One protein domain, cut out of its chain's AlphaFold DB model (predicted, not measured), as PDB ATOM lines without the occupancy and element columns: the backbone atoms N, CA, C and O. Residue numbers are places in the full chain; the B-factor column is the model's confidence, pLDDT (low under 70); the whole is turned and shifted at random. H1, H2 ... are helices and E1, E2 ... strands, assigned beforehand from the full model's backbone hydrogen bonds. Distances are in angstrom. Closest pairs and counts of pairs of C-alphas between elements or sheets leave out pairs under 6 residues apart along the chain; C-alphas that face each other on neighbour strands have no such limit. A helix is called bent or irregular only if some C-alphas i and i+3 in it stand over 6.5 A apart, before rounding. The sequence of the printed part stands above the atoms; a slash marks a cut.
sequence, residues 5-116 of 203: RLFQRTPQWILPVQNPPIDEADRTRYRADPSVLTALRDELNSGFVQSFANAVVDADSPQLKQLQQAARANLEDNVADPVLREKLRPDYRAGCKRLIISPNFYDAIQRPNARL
ATOM      1  N   ARG A   5     197.496 213.769 264.750       96.81
ATOM      2  CA  ARG A   5     196.225 214.438 265.047       96.81
ATOM      3  C   ARG A   5     195.721 215.136 263.791       96.81
ATOM      4  O   ARG A   5     196.404 216.006 263.256       96.81
ATOM      5  N   LEU A   6     194.546 214.734 263.315       96.81
ATOM      6  CA  LEU A   6     193.878 215.345 262.171       96.81
ATOM      7  C   LEU A   6     192.824 216.327 262.680       96.81
ATOM      8  O   LEU A   6     191.779 215.910 263.172       96.81
ATOM      9  N   PHE A   7     193.094 217.622 262.539       96.75
ATOM     10  CA  PHE A   7     192.127 218.674 262.844       96.75
ATOM     11  C   PHE A   7     191.191 218.867 261.652       96.75
ATOM     12  O   PHE A   7     191.607 219.343 260.593       96.75
ATOM     13  N   GLN A   8     189.926 218.492 261.814       95.31
ATOM     14  CA  GLN A   8     188.929 218.525 260.751       95.31
ATOM     15  C   GLN A   8     187.788 219.472 261.110       95.31
ATOM     16  O   GLN A   8     187.030 219.225 262.039       95.31
ATOM     17  N   ARG A   9     187.602 220.521 260.300       93.44
ATOM     18  CA  ARG A   9     186.450 221.427 260.442       93.44
ATOM     19  C   ARG A   9     185.168 220.860 259.836       93.44
ATOM     20  O   ARG A   9     184.089 221.042 260.380       93.44
ATOM     21  N   THR A  10     185.267 220.247 258.661       92.19
ATOM     22  CA  THR A  10     184.112 219.663 257.972       92.19
ATOM     23  C   THR A  10     184.561 218.389 257.266       92.19
ATOM     24  O   THR A  10     185.508 218.476 256.476       92.19
ATOM     25  N   PRO A  11     183.924 217.236 257.523       93.81
ATOM     26  CA  PRO A  11     184.233 216.004 256.805       93.81
ATOM     27  C   PRO A  11     183.927 216.133 255.314       93.81
ATOM     28  O   PRO A  11     183.100 216.948 254.898       93.81
ATOM     29  N   GLN A  12     184.608 215.322 254.505       92.69
ATOM     30  CA  GLN A  12     184.379 215.245 253.066       92.69
ATOM     31  C   GLN A  12     184.041 213.825 252.632       92.69
ATOM     32  O   GLN A  12     184.520 212.858 253.212       92.69
ATOM     33  N   TRP A  13     183.228 213.716 251.581       92.94
ATOM     34  CA  TRP A  13     182.960 212.447 250.915       92.94
ATOM     35  C   TRP A  13     184.225 211.942 250.215       92.94
ATOM     36  O   TRP A  13     184.839 212.679 249.432       92.94
ATOM     37  N   ILE A  14     184.589 210.688 250.494       92.50
ATOM     38  CA  ILE A  14     185.787 210.033 249.963       92.50
ATOM     39  C   ILE A  14     185.374 208.849 249.097       92.50
ATOM     40  O   ILE A  14     184.605 207.991 249.529       92.50
ATOM     41  N   LEU A  15     185.910 208.797 247.881       91.06
ATOM     42  CA  LEU A  15     185.740 207.684 246.956       91.06
ATOM     43  C   LEU A  15     186.970 206.760 246.991       91.06
ATOM     44  O   LEU A  15     188.097 207.263 246.888       91.06
ATOM     45  N   PRO A  16     186.776 205.431 247.064       89.50
ATOM     46  CA  PRO A  16     187.858 204.456 247.155       89.50
ATOM     47  C   PRO A  16     188.415 204.104 245.765       89.50
ATOM     48  O   PRO A  16     188.445 202.942 245.362       89.50
ATOM     49  N   VAL A  17     188.822 205.111 244.986       88.19
ATOM     50  CA  VAL A  17     189.423 204.856 243.667       88.19
ATOM     51  C   VAL A  17     190.867 204.403 243.862       88.19
ATOM     52  O   VAL A  17     191.661 205.085 244.511       88.19
ATOM     53  N   GLN A  18     191.194 203.246 243.293       86.38
ATOM     54  CA  GLN A  18     192.538 202.686 243.329       86.38
ATOM     55  C   GLN A  18     193.471 203.448 242.385       86.38
ATOM     56  O   GLN A  18     193.076 203.854 241.294       86.38
ATOM     57  N   ASN A  19     194.722 203.612 242.807       85.81
ATOM     58  CA  ASN A  19     195.785 204.194 241.992       85.81
ATOM     59  C   ASN A  19     196.975 203.224 241.967       85.81
ATOM     60  O   ASN A  19     197.898 203.381 242.776       85.81
ATOM     61  N   PRO A  20     196.918 202.170 241.133       87.06
ATOM     62  CA  PRO A  20     197.980 201.177 241.075       87.06
ATOM     63  C   PRO A  20     199.295 201.811 240.589       87.06
ATOM     64  O   PRO A  20     199.278 202.750 239.788       87.06
ATOM     65  N   PRO A  21     200.450 201.324 241.070       89.88
ATOM     66  CA  PRO A  21     201.734 201.784 240.570       89.88
ATOM     67  C   PRO A  21     201.899 201.380 239.102       89.88
ATOM     68  O   PRO A  21     201.559 200.266 238.719       89.88
ATOM     69  N   ILE A  22     202.478 202.274 238.301       90.62
ATOM     70  CA  ILE A  22     202.861 201.955 236.924       90.62
ATOM     71  C   ILE A  22     204.105 201.065 236.975       90.62
ATOM     72  O   ILE A  22     205.156 201.518 237.456       90.62
ATOM     73  N   ASP A  23     203.974 199.829 236.499       93.75
ATOM     74  CA  ASP A  23     205.058 198.851 236.462       93.75
ATOM     75  C   ASP A  23     206.076 199.149 235.340       93.75
ATOM     76  O   ASP A  23     205.928 200.091 234.556       93.75
ATOM     77  N   GLU A  24     207.179 198.395 235.289       95.19
ATOM     78  CA  GLU A  24     208.235 198.667 234.303       95.19
ATOM     79  C   GLU A  24     207.855 198.236 232.877       95.19
ATOM     80  O   GLU A  24     208.355 198.815 231.909       95.19
ATOM     81  N   ALA A  25     206.940 197.274 232.728       93.00
ATOM     82  CA  ALA A  25     206.428 196.868 231.423       93.00
ATOM     83  C   ALA A  25     205.571 197.986 230.810       93.00
ATOM     84  O   ALA A  25     205.811 198.401 229.674       93.00
ATOM     85  N   ASP A  26     204.662 198.550 231.601       91.00
ATOM     86  CA  ASP A  26     203.849 199.710 231.263       91.00
ATOM     87  C   ASP A  26     204.724 200.926 230.970       91.00
ATOM     88  O   ASP A  26     204.560 201.570 229.936       91.00
ATOM     89  N   ARG A  27     205.725 201.218 231.812       92.25
ATOM     90  CA  ARG A  27     206.680 202.311 231.541       92.25
ATOM     91  C   ARG A  27     207.395 202.133 230.212       92.25
ATOM     92  O   ARG A  27     207.571 203.110 229.487       92.25
ATOM     93  N   THR A  28     207.817 200.913 229.895       94.62
ATOM     94  CA  THR A  28     208.503 200.612 228.634       94.62
ATOM     95  C   THR A  28     207.561 200.822 227.454       94.62
ATOM     96  O   THR A  28     207.917 201.523 226.506       94.62
ATOM     97  N   ARG A  29     206.326 200.316 227.547       92.31
ATOM     98  CA  ARG A  29     205.272 200.507 226.543       92.31
ATOM     99  C   ARG A  29     204.954 201.987 226.316       92.31
ATOM    100  O   ARG A  29     204.930 202.441 225.177       92.31
ATOM    101  N   TYR A  30     204.761 202.746 227.390       92.81
ATOM    102  CA  TYR A  30     204.439 204.173 227.344       92.81
ATOM    103  C   TYR A  30     205.585 205.035 226.807       92.81
ATOM    104  O   TYR A  30     205.330 206.046 226.155       92.81
ATOM    105  N   ARG A  31     206.845 204.654 227.062       92.62
ATOM    106  CA  ARG A  31     208.022 205.329 226.488       92.62
ATOM    107  C   ARG A  31     208.197 205.016 225.002       92.62
ATOM    108  O   ARG A  31     208.636 205.889 224.263       92.62
ATOM    109  N   ALA A  32     207.896 203.785 224.590       95.31
ATOM    110  CA  ALA A  32     208.050 203.346 223.209       95.31
ATOM    111  C   ALA A  32     207.007 203.978 222.277       95.31
ATOM    112  O   ALA A  32     207.338 204.325 221.146       95.31
ATOM    113  N   ASP A  33     205.770 204.150 222.753       93.38
ATOM    114  CA  ASP A  33     204.672 204.686 221.950       93.38
ATOM    115  C   ASP A  33     203.798 205.690 222.737       93.38
ATOM    116  O   ASP A  33     202.922 205.295 223.518       93.38
ATOM    117  N   PRO A  34     203.976 207.007 222.504       91.56
ATOM    118  CA  PRO A  34     203.146 208.054 223.105       91.56
ATOM    119  C   PRO A  34     201.650 207.975 222.752       91.56
ATOM    120  O   PRO A  34     200.823 208.563 223.459       91.56
ATOM    121  N   SER A  35     201.268 207.265 221.683       93.50
ATOM    122  CA  SER A  35     199.856 207.095 221.320       93.50
ATOM    123  C   SER A  35     199.112 206.232 222.341       93.50
ATOM    124  O   SER A  35     197.957 206.516 222.649       93.50
ATOM    125  N   VAL A  36     199.798 205.272 222.974       91.06
ATOM    126  CA  VAL A  36     199.239 204.436 224.046       91.06
ATOM    127  C   VAL A  36     198.874 205.285 225.265       91.06
ATOM    128  O   VAL A  36     197.796 205.120 225.832       91.06
ATOM    129  N   LEU A  37     199.735 206.235 225.648       90.25
ATOM    130  CA  LEU A  37     199.439 207.185 226.727       90.25
ATOM    131  C   LEU A  37     198.272 208.109 226.377       90.25
ATOM    132  O   LEU A  37     197.477 208.457 227.247       90.25
ATOM    133  N   THR A  38     198.181 208.518 225.111       90.50
ATOM    134  CA  THR A  38     197.094 209.379 224.630       90.50
ATOM    135  C   THR A  38     195.762 208.632 224.666       90.50
ATOM    136  O   THR A  38     194.807 209.141 225.241       90.50
ATOM    137  N   ALA A  39     195.724 207.390 224.178       90.56
ATOM    138  CA  ALA A  39     194.542 206.537 224.248       90.56
ATOM    139  C   ALA A  39     194.105 206.280 225.698       90.56
ATOM    140  O   ALA A  39     192.933 206.456 226.021       90.56
ATOM    141  N   LEU A  40     195.049 205.958 226.592       88.88
ATOM    142  CA  LEU A  40     194.764 205.786 228.018       88.88
ATOM    143  C   LEU A  40     194.204 207.074 228.638       88.88
ATOM    144  O   LEU A  40     193.235 207.043 229.394       88.88
ATOM    145  N   ARG A  41     194.799 208.229 228.320       89.12
ATOM    146  CA  ARG A  41     194.300 209.529 228.774       89.12
ATOM    147  C   ARG A  41     192.877 209.774 228.289       89.12
ATOM    148  O   ARG A  41     192.062 210.242 229.080       89.12
ATOM    149  N   ASP A  42     192.591 209.501 227.024       89.12
ATOM    150  CA  ASP A  42     191.279 209.737 226.426       89.12
ATOM    151  C   ASP A  42     190.223 208.797 227.009       89.12
ATOM    152  O   ASP A  42     189.107 209.237 227.293       89.12
ATOM    153  N   GLU A  43     190.583 207.543 227.281       87.31
ATOM    154  CA  GLU A  43     189.742 206.572 227.981       87.31
ATOM    155  C   GLU A  43     189.416 207.044 229.405       87.31
ATOM    156  O   GLU A  43     188.243 207.184 229.764       87.31
ATOM    157  N   LEU A  44     190.439 207.380 230.197       85.31
ATOM    158  CA  LEU A  44     190.269 207.869 231.566       85.31
ATOM    159  C   LEU A  44     189.475 209.181 231.607       85.31
ATOM    160  O   LEU A  44     188.600 209.356 232.456       85.31
ATOM    161  N   ASN A  45     189.751 210.101 230.680       83.69
ATOM    162  CA  ASN A  45     189.039 211.370 230.576       83.69
ATOM    163  C   ASN A  45     187.577 211.156 230.178       83.69
ATOM    164  O   ASN A  45     186.691 211.762 230.775       83.69
ATOM    165  N   SER A  46     187.304 210.272 229.219       77.06
ATOM    166  CA  SER A  46     185.938 209.947 228.804       77.06
ATOM    167  C   SER A  46     185.161 209.297 229.944       77.06
ATOM    168  O   SER A  46     184.050 209.731 230.243       77.06
ATOM    169  N   GLY A  47     185.764 208.339 230.651       74.69
ATOM    170  CA  GLY A  47     185.175 207.727 231.841       74.69
ATOM    171  C   GLY A  47     184.883 208.754 232.938       74.69
ATOM    172  O   GLY A  47     183.783 208.772 233.497       74.69
ATOM    173  N   PHE A  48     185.821 209.670 233.198       74.75
ATOM    174  CA  PHE A  48     185.637 210.753 234.164       74.75
ATOM    175  C   PHE A  48     184.530 211.731 233.749       74.75
ATOM    176  O   PHE A  48     183.712 212.117 234.583       74.75
ATOM    177  N   VAL A  49     184.471 212.129 232.477       70.88
ATOM    178  CA  VAL A  49     183.456 213.070 231.984       70.88
ATOM    179  C   VAL A  49     182.065 212.446 232.032       70.88
ATOM    180  O   VAL A  49     181.147 213.047 232.589       70.88
ATOM    181  N   GLN A  50     181.929 211.224 231.514       67.56
ATOM    182  CA  GLN A  50     180.665 210.488 231.475       67.56
ATOM    183  C   GLN A  50     180.127 210.186 232.879       67.56
ATOM    184  O   GLN A  50     178.918 210.232 233.090       67.56
ATOM    185  N   SER A  51     181.016 209.928 233.844       65.44
ATOM    186  CA  SER A  51     180.617 209.516 235.195       65.44
ATOM    187  C   SER A  51     180.541 210.681 236.177       65.44
ATOM    188  O   SER A  51     179.534 210.868 236.846       65.44
ATOM    189  N   PHE A  52     181.614 211.466 236.297       65.25
ATOM    190  CA  PHE A  52     181.771 212.459 237.357       65.25
ATOM    191  C   PHE A  52     181.412 213.867 236.887       65.25
ATOM    192  O   PHE A  52     180.645 214.552 237.559       65.25
ATOM    193  N   ALA A  53     181.945 214.308 235.740       63.00
ATOM    194  CA  ALA A  53     181.752 215.683 235.278       63.00
ATOM    195  C   ALA A  53     180.292 215.964 234.900       63.00
ATOM    196  O   ALA A  53     179.765 217.003 235.282       63.00
ATOM    197  N   ASN A  54     179.616 215.027 234.229       62.84
ATOM    198  CA  ASN A  54     178.195 215.160 233.898       62.84
ATOM    199  C   ASN A  54     177.292 215.041 235.137       62.84
ATOM    200  O   ASN A  54     176.297 215.756 235.240       62.84
ATOM    201  N   ALA A  55     177.656 214.197 236.108       60.16
ATOM    202  CA  ALA A  55     176.869 214.006 237.327       60.16
ATOM    203  C   ALA A  55     176.796 215.264 238.205       60.16
ATOM    204  O   ALA A  55     175.790 215.491 238.865       60.16
ATOM    205  N   VAL A  56     177.838 216.102 238.217       63.88
ATOM    206  CA  VAL A  56     177.846 217.339 239.021       63.88
ATOM    207  C   VAL A  56     177.159 218.529 238.340       63.88
ATOM    208  O   VAL A  56     176.978 219.562 238.983       63.88
ATOM    209  N   VAL A  57     176.776 218.411 237.062       67.75
ATOM    210  CA  VAL A  57     176.062 219.474 236.327       67.75
ATOM    211  C   VAL A  57     174.584 219.526 236.719       67.75
ATOM    212  O   VAL A  57     174.023 220.619 236.811       67.75
ATOM    213  N   ASP A  58     173.974 218.373 236.997       69.19
ATOM    214  CA  ASP A  58     172.599 218.259 237.485       69.19
ATOM    215  C   ASP A  58     172.572 217.605 238.876       69.19
ATOM    216  O   ASP A  58     172.901 216.428 239.052       69.19
ATOM    217  N   ALA A  59     172.149 218.394 239.866       67.50
ATOM    218  CA  ALA A  59     172.105 218.012 241.273       67.50
ATOM    219  C   ALA A  59     171.107 216.883 241.586       67.50
ATOM    220  O   ALA A  59     171.203 216.281 242.660       67.50
ATOM    221  N   ASP A  60     170.170 216.585 240.682       73.69
ATOM    222  CA  ASP A  60     169.186 215.512 240.851       73.69
ATOM    223  C   ASP A  60     169.443 214.300 239.938       73.69
ATOM    224  O   ASP A  60     168.657 213.339 239.944       73.69
ATOM    225  N   SER A  61     170.577 214.293 239.225       78.31
ATOM    226  CA  SER A  61     170.952 213.214 238.313       78.31
ATOM    227  C   SER A  61     171.063 211.848 239.019       78.31
ATOM    228  O   SER A  61     171.571 211.746 240.147       78.31
ATOM    229  N   PRO A  62     170.621 210.752 238.372       80.94
ATOM    230  CA  PRO A  62     170.796 209.394 238.893       80.94
ATOM    231  C   PRO A  62     172.262 209.043 239.187       80.94
ATOM    232  O   PRO A  62     172.554 208.379 240.182       80.94
ATOM    233  N   GLN A  63     173.188 209.534 238.364       80.38
ATOM    234  CA  GLN A  63     174.625 209.304 238.486       80.38
ATOM    235  C   GLN A  63     175.187 209.935 239.766       80.38
ATOM    236  O   GLN A  63     175.974 209.304 240.472       80.38
ATOM    237  N   LEU A  64     174.740 211.142 240.131       81.31
ATOM    238  CA  LEU A  64     175.164 211.777 241.380       81.31
ATOM    239  C   LEU A  64     174.645 211.023 242.608       81.31
ATOM    240  O   LEU A  64     175.364 210.880 243.598       81.31
ATOM    241  N   LYS A  65     173.420 210.488 242.536       84.50
ATOM    242  CA  LYS A  65     172.860 209.639 243.600       84.50
ATOM    243  C   LYS A  65     173.667 208.354 243.768       84.50
ATOM    244  O   LYS A  65     173.968 207.991 244.902       84.50
ATOM    245  N   GLN A  66     174.070 207.714 242.670       86.44
ATOM    246  CA  GLN A  66     174.951 206.541 242.704       86.44
ATOM    247  C   GLN A  66     176.322 206.877 243.304       86.44
ATOM    248  O   GLN A  66     176.799 206.155 244.176       86.44
ATOM    249  N   LEU A  67     176.930 208.004 242.918       85.06
ATOM    250  CA  LEU A  67     178.188 208.470 243.514       85.06
ATOM    251  C   LEU A  67     178.051 208.741 245.015       85.06
ATOM    252  O   LEU A  67     178.928 208.368 245.793       85.06
ATOM    253  N   GLN A  68     176.946 209.358 245.441       88.50
ATOM    254  CA  GLN A  68     176.670 209.583 246.858       88.50
ATOM    255  C   GLN A  68     176.495 208.264 247.616       88.50
ATOM    256  O   GLN A  68     177.007 208.128 248.725       88.50
ATOM    257  N   GLN A  69     175.791 207.293 247.030       90.50
ATOM    258  CA  GLN A  69     175.635 205.959 247.608       90.50
ATOM    259  C   GLN A  69     176.979 205.242 247.725       90.50
ATOM    260  O   GLN A  69     177.265 204.708 248.788       90.50
ATOM    261  N   ALA A  70     177.830 205.298 246.697       90.88
ATOM    262  CA  ALA A  70     179.163 204.702 246.725       90.88
ATOM    263  C   ALA A  70     180.067 205.348 247.787       90.88
ATOM    264  O   ALA A  70     180.728 204.649 248.549       90.88
ATOM    265  N   ALA A  71     180.063 206.682 247.890       91.69
ATOM    266  CA  ALA A  71     180.813 207.393 248.924       91.69
ATOM    267  C   ALA A  71     180.290 207.080 250.335       91.69
ATOM    268  O   ALA A  71     181.073 206.957 251.275       91.69
ATOM    269  N   ARG A  72     178.968 206.933 250.488       93.94
ATOM    270  CA  ARG A  72     178.357 206.529 251.754       93.94
ATOM    271  C   ARG A  72     178.725 205.096 252.113       93.94
ATOM    272  O   ARG A  72     179.186 204.892 253.223       93.94
ATOM    273  N   ALA A  73     178.573 204.146 251.196       94.75
ATOM    274  CA  ALA A  73     178.969 202.754 251.406       94.75
ATOM    275  C   ALA A  73     180.441 202.669 251.825       94.75
ATOM    276  O   ALA A  73     180.750 202.081 252.849       94.75
ATOM    277  N   ASN A  74     181.330 203.404 251.145       94.88
ATOM    278  CA  ASN A  74     182.740 203.475 251.524       94.88
ATOM    279  C   ASN A  74     182.954 203.908 252.990       94.88
ATOM    280  O   ASN A  74     183.811 203.350 253.668       94.88
ATOM    281  N   LEU A  75     182.186 204.884 253.488       95.00
ATOM    282  CA  LEU A  75     182.252 205.314 254.889       95.00
ATOM    283  C   LEU A  75     181.696 204.250 255.850       95.00
ATOM    284  O   LEU A  75     182.305 203.992 256.886       95.00
ATOM    285  N   GLU A  76     180.533 203.675 255.540       95.31
ATOM    286  CA  GLU A  76     179.861 202.703 256.414       95.31
ATOM    287  C   GLU A  76     180.652 201.393 256.516       95.31
ATOM    288  O   GLU A  76     180.819 200.872 257.617       95.31
ATOM    289  N   ASP A  77     181.186 200.915 255.390       95.00
ATOM    290  CA  ASP A  77     181.829 199.607 255.276       95.00
ATOM    291  C   ASP A  77     183.270 199.611 255.809       95.00
ATOM    292  O   ASP A  77     183.734 198.598 256.330       95.00
ATOM    293  N   ASN A  78     183.987 200.742 255.710       95.38
ATOM    294  CA  ASN A  78     185.408 200.808 256.083       95.38
ATOM    295  C   ASN A  78     185.674 201.461 257.444       95.38
ATOM    296  O   ASN A  78     186.778 201.326 257.966       95.38
ATOM    297  N   VAL A  79     184.712 202.171 258.046       96.69
ATOM    298  CA  VAL A  79     184.882 202.737 259.396       96.69
ATOM    299  C   VAL A  79     184.190 201.842 260.410       96.69
ATOM    300  O   VAL A  79     182.970 201.738 260.397       96.69
ATOM    301  N   ALA A  80     184.952 201.223 261.310       95.81
ATOM    302  CA  ALA A  80     184.442 200.280 262.303       95.81
ATOM    303  C   ALA A  80     183.773 200.983 263.498       95.81
ATOM    304  O   ALA A  80     182.670 200.607 263.899       95.81
ATOM    305  N   ASP A  81     184.415 202.017 264.051       95.94
ATOM    306  CA  ASP A  81     183.908 202.754 265.216       95.94
ATOM    307  C   ASP A  81     182.719 203.661 264.828       95.94
ATOM    308  O   ASP A  81     182.897 204.588 264.029       95.94
ATOM    309  N   PRO A  82     181.513 203.451 265.394       96.00
ATOM    310  CA  PRO A  82     180.344 204.267 265.082       96.00
ATOM    311  C   PRO A  82     180.508 205.742 265.468       96.00
ATOM    312  O   PRO A  82     179.991 206.607 264.764       96.00
ATOM    313  N   VAL A  83     181.246 206.058 266.537       95.50
ATOM    314  CA  VAL A  83     181.465 207.451 266.960       95.50
ATOM    315  C   VAL A  83     182.355 208.166 265.949       95.50
ATOM    316  O   VAL A  83     182.049 209.279 265.516       95.50
ATOM    317  N   LEU A  84     183.439 207.514 265.525       96.19
ATOM    318  CA  LEU A  84     184.310 208.030 264.474       96.19
ATOM    319  C   LEU A  84     183.561 208.177 263.143       96.19
ATOM    320  O   LEU A  84     183.753 209.172 262.443       96.19
ATOM    321  N   ARG A  85     182.691 207.218 262.812       96.81
ATOM    322  CA  ARG A  85     181.890 207.241 261.584       96.81
ATOM    323  C   ARG A  85     181.008 208.479 261.508       96.81
ATOM    324  O   ARG A  85     181.018 209.157 260.485       96.81
ATOM    325  N   GLU A  86     180.320 208.823 262.593       96.06
ATOM    326  CA  GLU A  86     179.496 210.033 262.634       96.06
ATOM    327  C   GLU A  86     180.342 211.311 262.559       96.06
ATOM    328  O   GLU A  86     179.989 212.232 261.824       96.06
ATOM    329  N   LYS A  87     181.518 211.356 263.200       95.81
ATOM    330  CA  LYS A  87     182.454 212.492 263.049       95.81
ATOM    331  C   LYS A  87     182.983 212.660 261.616       95.81
ATOM    332  O   LYS A  87     183.356 213.765 261.213       95.81
ATOM    333  N   LEU A  88     183.049 211.573 260.851       96.12
ATOM    334  CA  LEU A  88     183.486 211.552 259.454       96.12
ATOM    335  C   LEU A  88     182.331 211.693 258.452       96.12
ATOM    336  O   LEU A  88     182.607 211.796 257.258       96.12
ATOM    337  N   ARG A  89     181.068 211.722 258.901       95.00
ATOM    338  CA  ARG A  89     179.885 211.812 258.038       95.00
ATOM    339  C   ARG A  89     179.625 213.265 257.615       95.00
ATOM    340  O   ARG A  89     179.341 214.107 258.465       95.00
ATOM    341  N   PRO A  90     179.680 213.594 256.313       93.50
ATOM    342  CA  PRO A  90     179.279 214.912 255.825       93.50
ATOM    343  C   PRO A  90     177.770 215.153 255.925       93.50
ATOM    344  O   PRO A  90     176.966 214.255 255.679       93.50
ATOM    345  N   ASP A  91     177.396 216.401 256.210       90.06
ATOM    346  CA  ASP A  91     176.015 216.905 256.308       90.06
ATOM    347  C   ASP A  91     175.479 217.488 254.985       90.06
ATOM    348  O   ASP A  91     174.366 218.008 254.914       90.06
ATOM    349  N   TYR A  92     176.259 217.389 253.908       87.75
ATOM    350  CA  TYR A  92     175.941 217.930 252.589       87.75
ATOM    351  C   TYR A  92     175.929 216.832 251.514       87.75
ATOM    352  O   TYR A  92     176.564 215.785 251.658       87.75
ATOM    353  N   ARG A  93     175.219 217.063 250.399       84.50
ATOM    354  CA  ARG A  93     175.137 216.103 249.279       84.50
ATOM    355  C   ARG A  93     176.491 215.924 248.585       84.50
ATOM    356  O   ARG A  93     177.284 216.864 248.493       84.50
ATOM    357  N   ALA A  94     176.755 214.734 248.047       80.75
ATOM    358  CA  ALA A  94     177.943 214.533 247.217       80.75
ATOM    359  C   ALA A  94     177.914 215.504 246.017       80.75
ATOM    360  O   ALA A  94     176.848 215.808 245.492       80.75
ATOM    361  N   GLY A  95     179.069 216.046 245.620       75.38
ATOM    362  CA  GLY A  95     179.175 217.015 244.519       75.38
ATOM    363  C   GLY A  95     179.031 218.497 244.904       75.38
ATOM    364  O   GLY A  95     179.532 219.345 244.173       75.38
ATOM    365  N   CYS A  96     178.468 218.847 246.074       79.50
ATOM    366  CA  CYS A  96     178.450 220.251 246.543       79.50
ATOM    367  C   CYS A  96     179.854 220.800 246.857       79.50
ATOM    368  O   CYS A  96     180.077 222.010 246.876       79.50
ATOM    369  N   LYS A  97     180.801 219.898 247.124       81.62
ATOM    370  CA  LYS A  97     182.237 220.165 247.221       81.62
ATOM    371  C   LYS A  97     182.974 219.155 246.349       81.62
ATOM    372  O   LYS A  97     182.430 218.095 246.028       81.62
ATOM    373  N   ARG A  98     184.224 219.466 245.996       82.25
ATOM    374  CA  ARG A  98     185.089 218.546 245.251       82.25
ATOM    375  C   ARG A  98     185.232 217.236 246.033       82.25
ATOM    376  O   ARG A  98     185.641 217.269 247.189       82.25
ATOM    377  N   LEU A  99     184.886 216.114 245.405       84.62
ATOM    378  CA  LEU A  99     185.023 214.797 246.026       84.62
ATOM    379  C   LEU A  99     186.503 214.442 246.172       84.62
ATOM    380  O   LEU A  99     187.318 214.740 245.294       84.62
ATOM    381  N   ILE A 100     186.835 213.831 247.306       88.94
ATOM    382  CA  ILE A 100     188.190 213.383 247.607       88.94
ATOM    383  C   ILE A 100     188.330 211.942 247.138       88.94
ATOM    384  O   ILE A 100     187.420 211.133 247.293       88.94
ATOM    385  N   ILE A 101     189.476 211.623 246.554       89.50
ATOM    386  CA  ILE A 101     189.788 210.284 246.075       89.50
ATOM    387  C   ILE A 101     190.916 209.742 246.940       89.50
ATOM    388  O   ILE A 101     192.004 210.318 246.973       89.50
ATOM    389  N   SER A 102     190.647 208.663 247.664       91.06
ATOM    390  CA  SER A 102     191.659 207.956 248.439       91.06
ATOM    391  C   SER A 102     191.179 206.537 248.735       91.06
ATOM    392  O   SER A 102     190.101 206.382 249.310       91.06
ATOM    393  N   PRO A 103     191.972 205.507 248.398       89.75
ATOM    394  CA  PRO A 103     191.609 204.128 248.694       89.75
ATOM    395  C   PRO A 103     191.846 203.742 250.161       89.75
ATOM    396  O   PRO A 103     191.327 202.727 250.595       89.75
ATOM    397  N   ASN A 104     192.637 204.508 250.923       92.69
ATOM    398  CA  ASN A 104     193.195 204.069 252.211       92.69
ATOM    399  C   ASN A 104     193.043 205.084 253.359       92.69
ATOM    400  O   ASN A 104     193.617 204.898 254.434       92.69
ATOM    401  N   PHE A 105     192.287 206.168 253.161       94.38
ATOM    402  CA  PHE A 105     192.107 207.196 254.189       94.38
ATOM    403  C   PHE A 105     191.404 206.665 255.448       94.38
ATOM    404  O   PHE A 105     191.862 206.939 256.559       94.38
ATOM    405  N   TYR A 106     190.310 205.910 255.290       95.38
ATOM    406  CA  TYR A 106     189.537 205.407 256.430       95.38
ATOM    407  C   TYR A 106     190.330 204.395 257.266       95.38
ATOM    408  O   TYR A 106     190.292 204.456 258.495       95.38
ATOM    409  N   ASP A 107     191.150 203.559 256.634       94.44
ATOM    410  CA  ASP A 107     192.072 202.672 257.351       94.44
ATOM    411  C   ASP A 107     193.143 203.465 258.106       94.44
ATOM    412  O   ASP A 107     193.507 203.140 259.237       94.44
ATOM    413  N   ALA A 108     193.664 204.531 257.492       95.06
ATOM    414  CA  ALA A 108     194.726 205.340 258.075       95.06
ATOM    415  C   ALA A 108     194.272 206.097 259.334       95.06
ATOM    416  O   ALA A 108     195.016 206.126 260.316       95.06
ATOM    417  N   ILE A 109     193.069 206.685 259.332       96.06
ATOM    418  CA  ILE A 109     192.557 207.460 260.477       96.06
ATOM    419  C   ILE A 109     192.161 206.577 261.671       96.06
ATOM    420  O   ILE A 109     192.111 207.064 262.797       96.06
ATOM    421  N   GLN A 110     191.942 205.279 261.443       95.81
ATOM    422  CA  GLN A 110     191.615 204.293 262.479       95.81
ATOM    423  C   GLN A 110     192.841 203.647 263.136       95.81
ATOM    424  O   GLN A 110     192.704 202.884 264.093       95.81
ATOM    425  N   ARG A 111     194.057 203.935 262.654       96.06
ATOM    426  CA  ARG A 111     195.280 203.393 263.258       96.06
ATOM    427  C   ARG A 111     195.393 203.814 264.729       96.06
ATOM    428  O   ARG A 111     195.032 204.938 265.080       96.06
ATOM    429  N   PRO A 112     195.982 202.978 265.602       95.19
ATOM    430  CA  PRO A 112     196.042 203.247 267.041       95.19
ATOM    431  C   PRO A 112     196.782 204.544 267.398       95.19
ATOM    432  O   PRO A 112     196.553 205.094 268.474       95.19
ATOM    433  N   ASN A 113     197.625 205.059 266.500       95.56
ATOM    434  CA  ASN A 113     198.367 206.305 266.653       95.56
ATOM    435  C   ASN A 113     197.718 207.523 265.963       95.56
ATOM    436  O   ASN A 113     198.295 208.606 266.022       95.56
ATOM    437  N   ALA A 114     196.560 207.372 265.316       96.56
ATOM    438  CA  ALA A 114     195.831 208.453 264.659       96.56
ATOM    439  C   ALA A 114     194.602 208.866 265.481       96.56
ATOM    440  O   ALA A 114     193.914 208.030 266.070       96.56
ATOM    441  N   ARG A 115     194.336 210.172 265.565       95.69
ATOM    442  CA  ARG A 115     193.161 210.731 266.247       95.69
ATOM    443  C   ARG A 115     192.545 211.848 265.413       95.69
ATOM    444  O   ARG A 115     193.258 212.726 264.927       95.69
ATOM    445  N   LEU A 116     191.223 211.815 265.277       96.75
ATOM    446  CA  LEU A 116     190.434 212.874 264.657       96.75
ATOM    447  C   LEU A 116     190.001 213.881 265.728       96.75
ATOM    448  O   LEU A 116     189.356 213.495 266.702       96.75
TER     449      LEU A 116
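What this domain is: This is residues 5 to 116 of the 203 residues of the protein "Putative flavin-containing monooxygenase FMO" of Mycobacterium xenopi 4042 (UniProt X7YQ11). The shape is an open frame with a lobe at one end: the two long helices H2 and H3 meet near their ends in an L, and from the lobe the link residues 16 to 23 reach out to the short H1, which makes a corner with the other end of H2. The lobe holds H3, the short helices H4 and H5 near its last residues, and a small pair of strands, E1 and E2. The printed part has 112 residues, with five named helices and two named strands in the order E1, H1, H2, H3, H4, H5, E2, and its class is mostly helix. The sheet, order E1, E2, is parallel. The whole is loose, with a radius of gyration of the C-alphas of 17.3 A and spans of 51 by 39 by 22 A.

Where its parts are: Begin at C-alpha 5, at (196.225, 214.438, 265.047), where strand E1, residues 5 to 7, begins. After residues 8 to 23 comes H1, residues 24 to 32, 12.0 A long. H2, residues 34 to 53, runs 25.8 A from C-alpha 34 at (203.146, 208.054, 223.105); it is irregular, but only just, with C-alphas 50 and 53 6.53 A apart. H3, residues 62 to 78, is 24.1 A long. Then come H4, residues 82 to 88, H5, residues 105 to 109, and strand E2, residues 114 to 116, ending at C-alpha 116, (190.434, 212.874, 264.657).

How they stand to each other: Look first at H3, the hub, which touches three helices, each only just, with 3 pairs of C-alphas within 8 A. Its residues 63 to 64 touch residues 51 to 52 of H2, about perpendicular at 84 degrees; the closest C-alphas, of Ser 51 and Gln 63, are 6.8 A apart. Its residues 75 to 76 touch H4, at a steep tilt of 47 degrees, opposite ways; the closest C-alphas are those of Leu 75 and Arg 85, 7.0 A. Its residues 75 to 78 touch H5, closest at the C-alphas of Asn 78 and Tyr 106, 6.2 A. H1 and H2 touch only at the corner, and only just, with 3 pairs of C-alphas within 8 A; the closest C-alphas are those of Tyr 30 and Leu 37, 5.9 A. H1 and H3 are apart. E1 and E2 are parallel neighbours at 22 degrees, with N 6 and O 115 within hydrogen-bond range at 2.9 A; with H1 to H5 between them they form a strand-helix-strand unit, two parallel neighbour strands joined through helices. Residues 14 to 15 pair in parallel with residues 100 to 101. In H1, H2, H3, H4 and H5 every O i to N i+4 pair is within hydrogen-bond range.

The domain as a whole: The two C-alphas farthest apart, of Ala 32 and Val 83, are 51.4 A apart. The printed part has no cut; the links E1 to H1 and H4 to H5 are long, 16 residues each. Mean pLDDT of the printed part is 88.1; look for low confidence, under 70, at residues 50 to 59, of which 50 to 53 belong to H2.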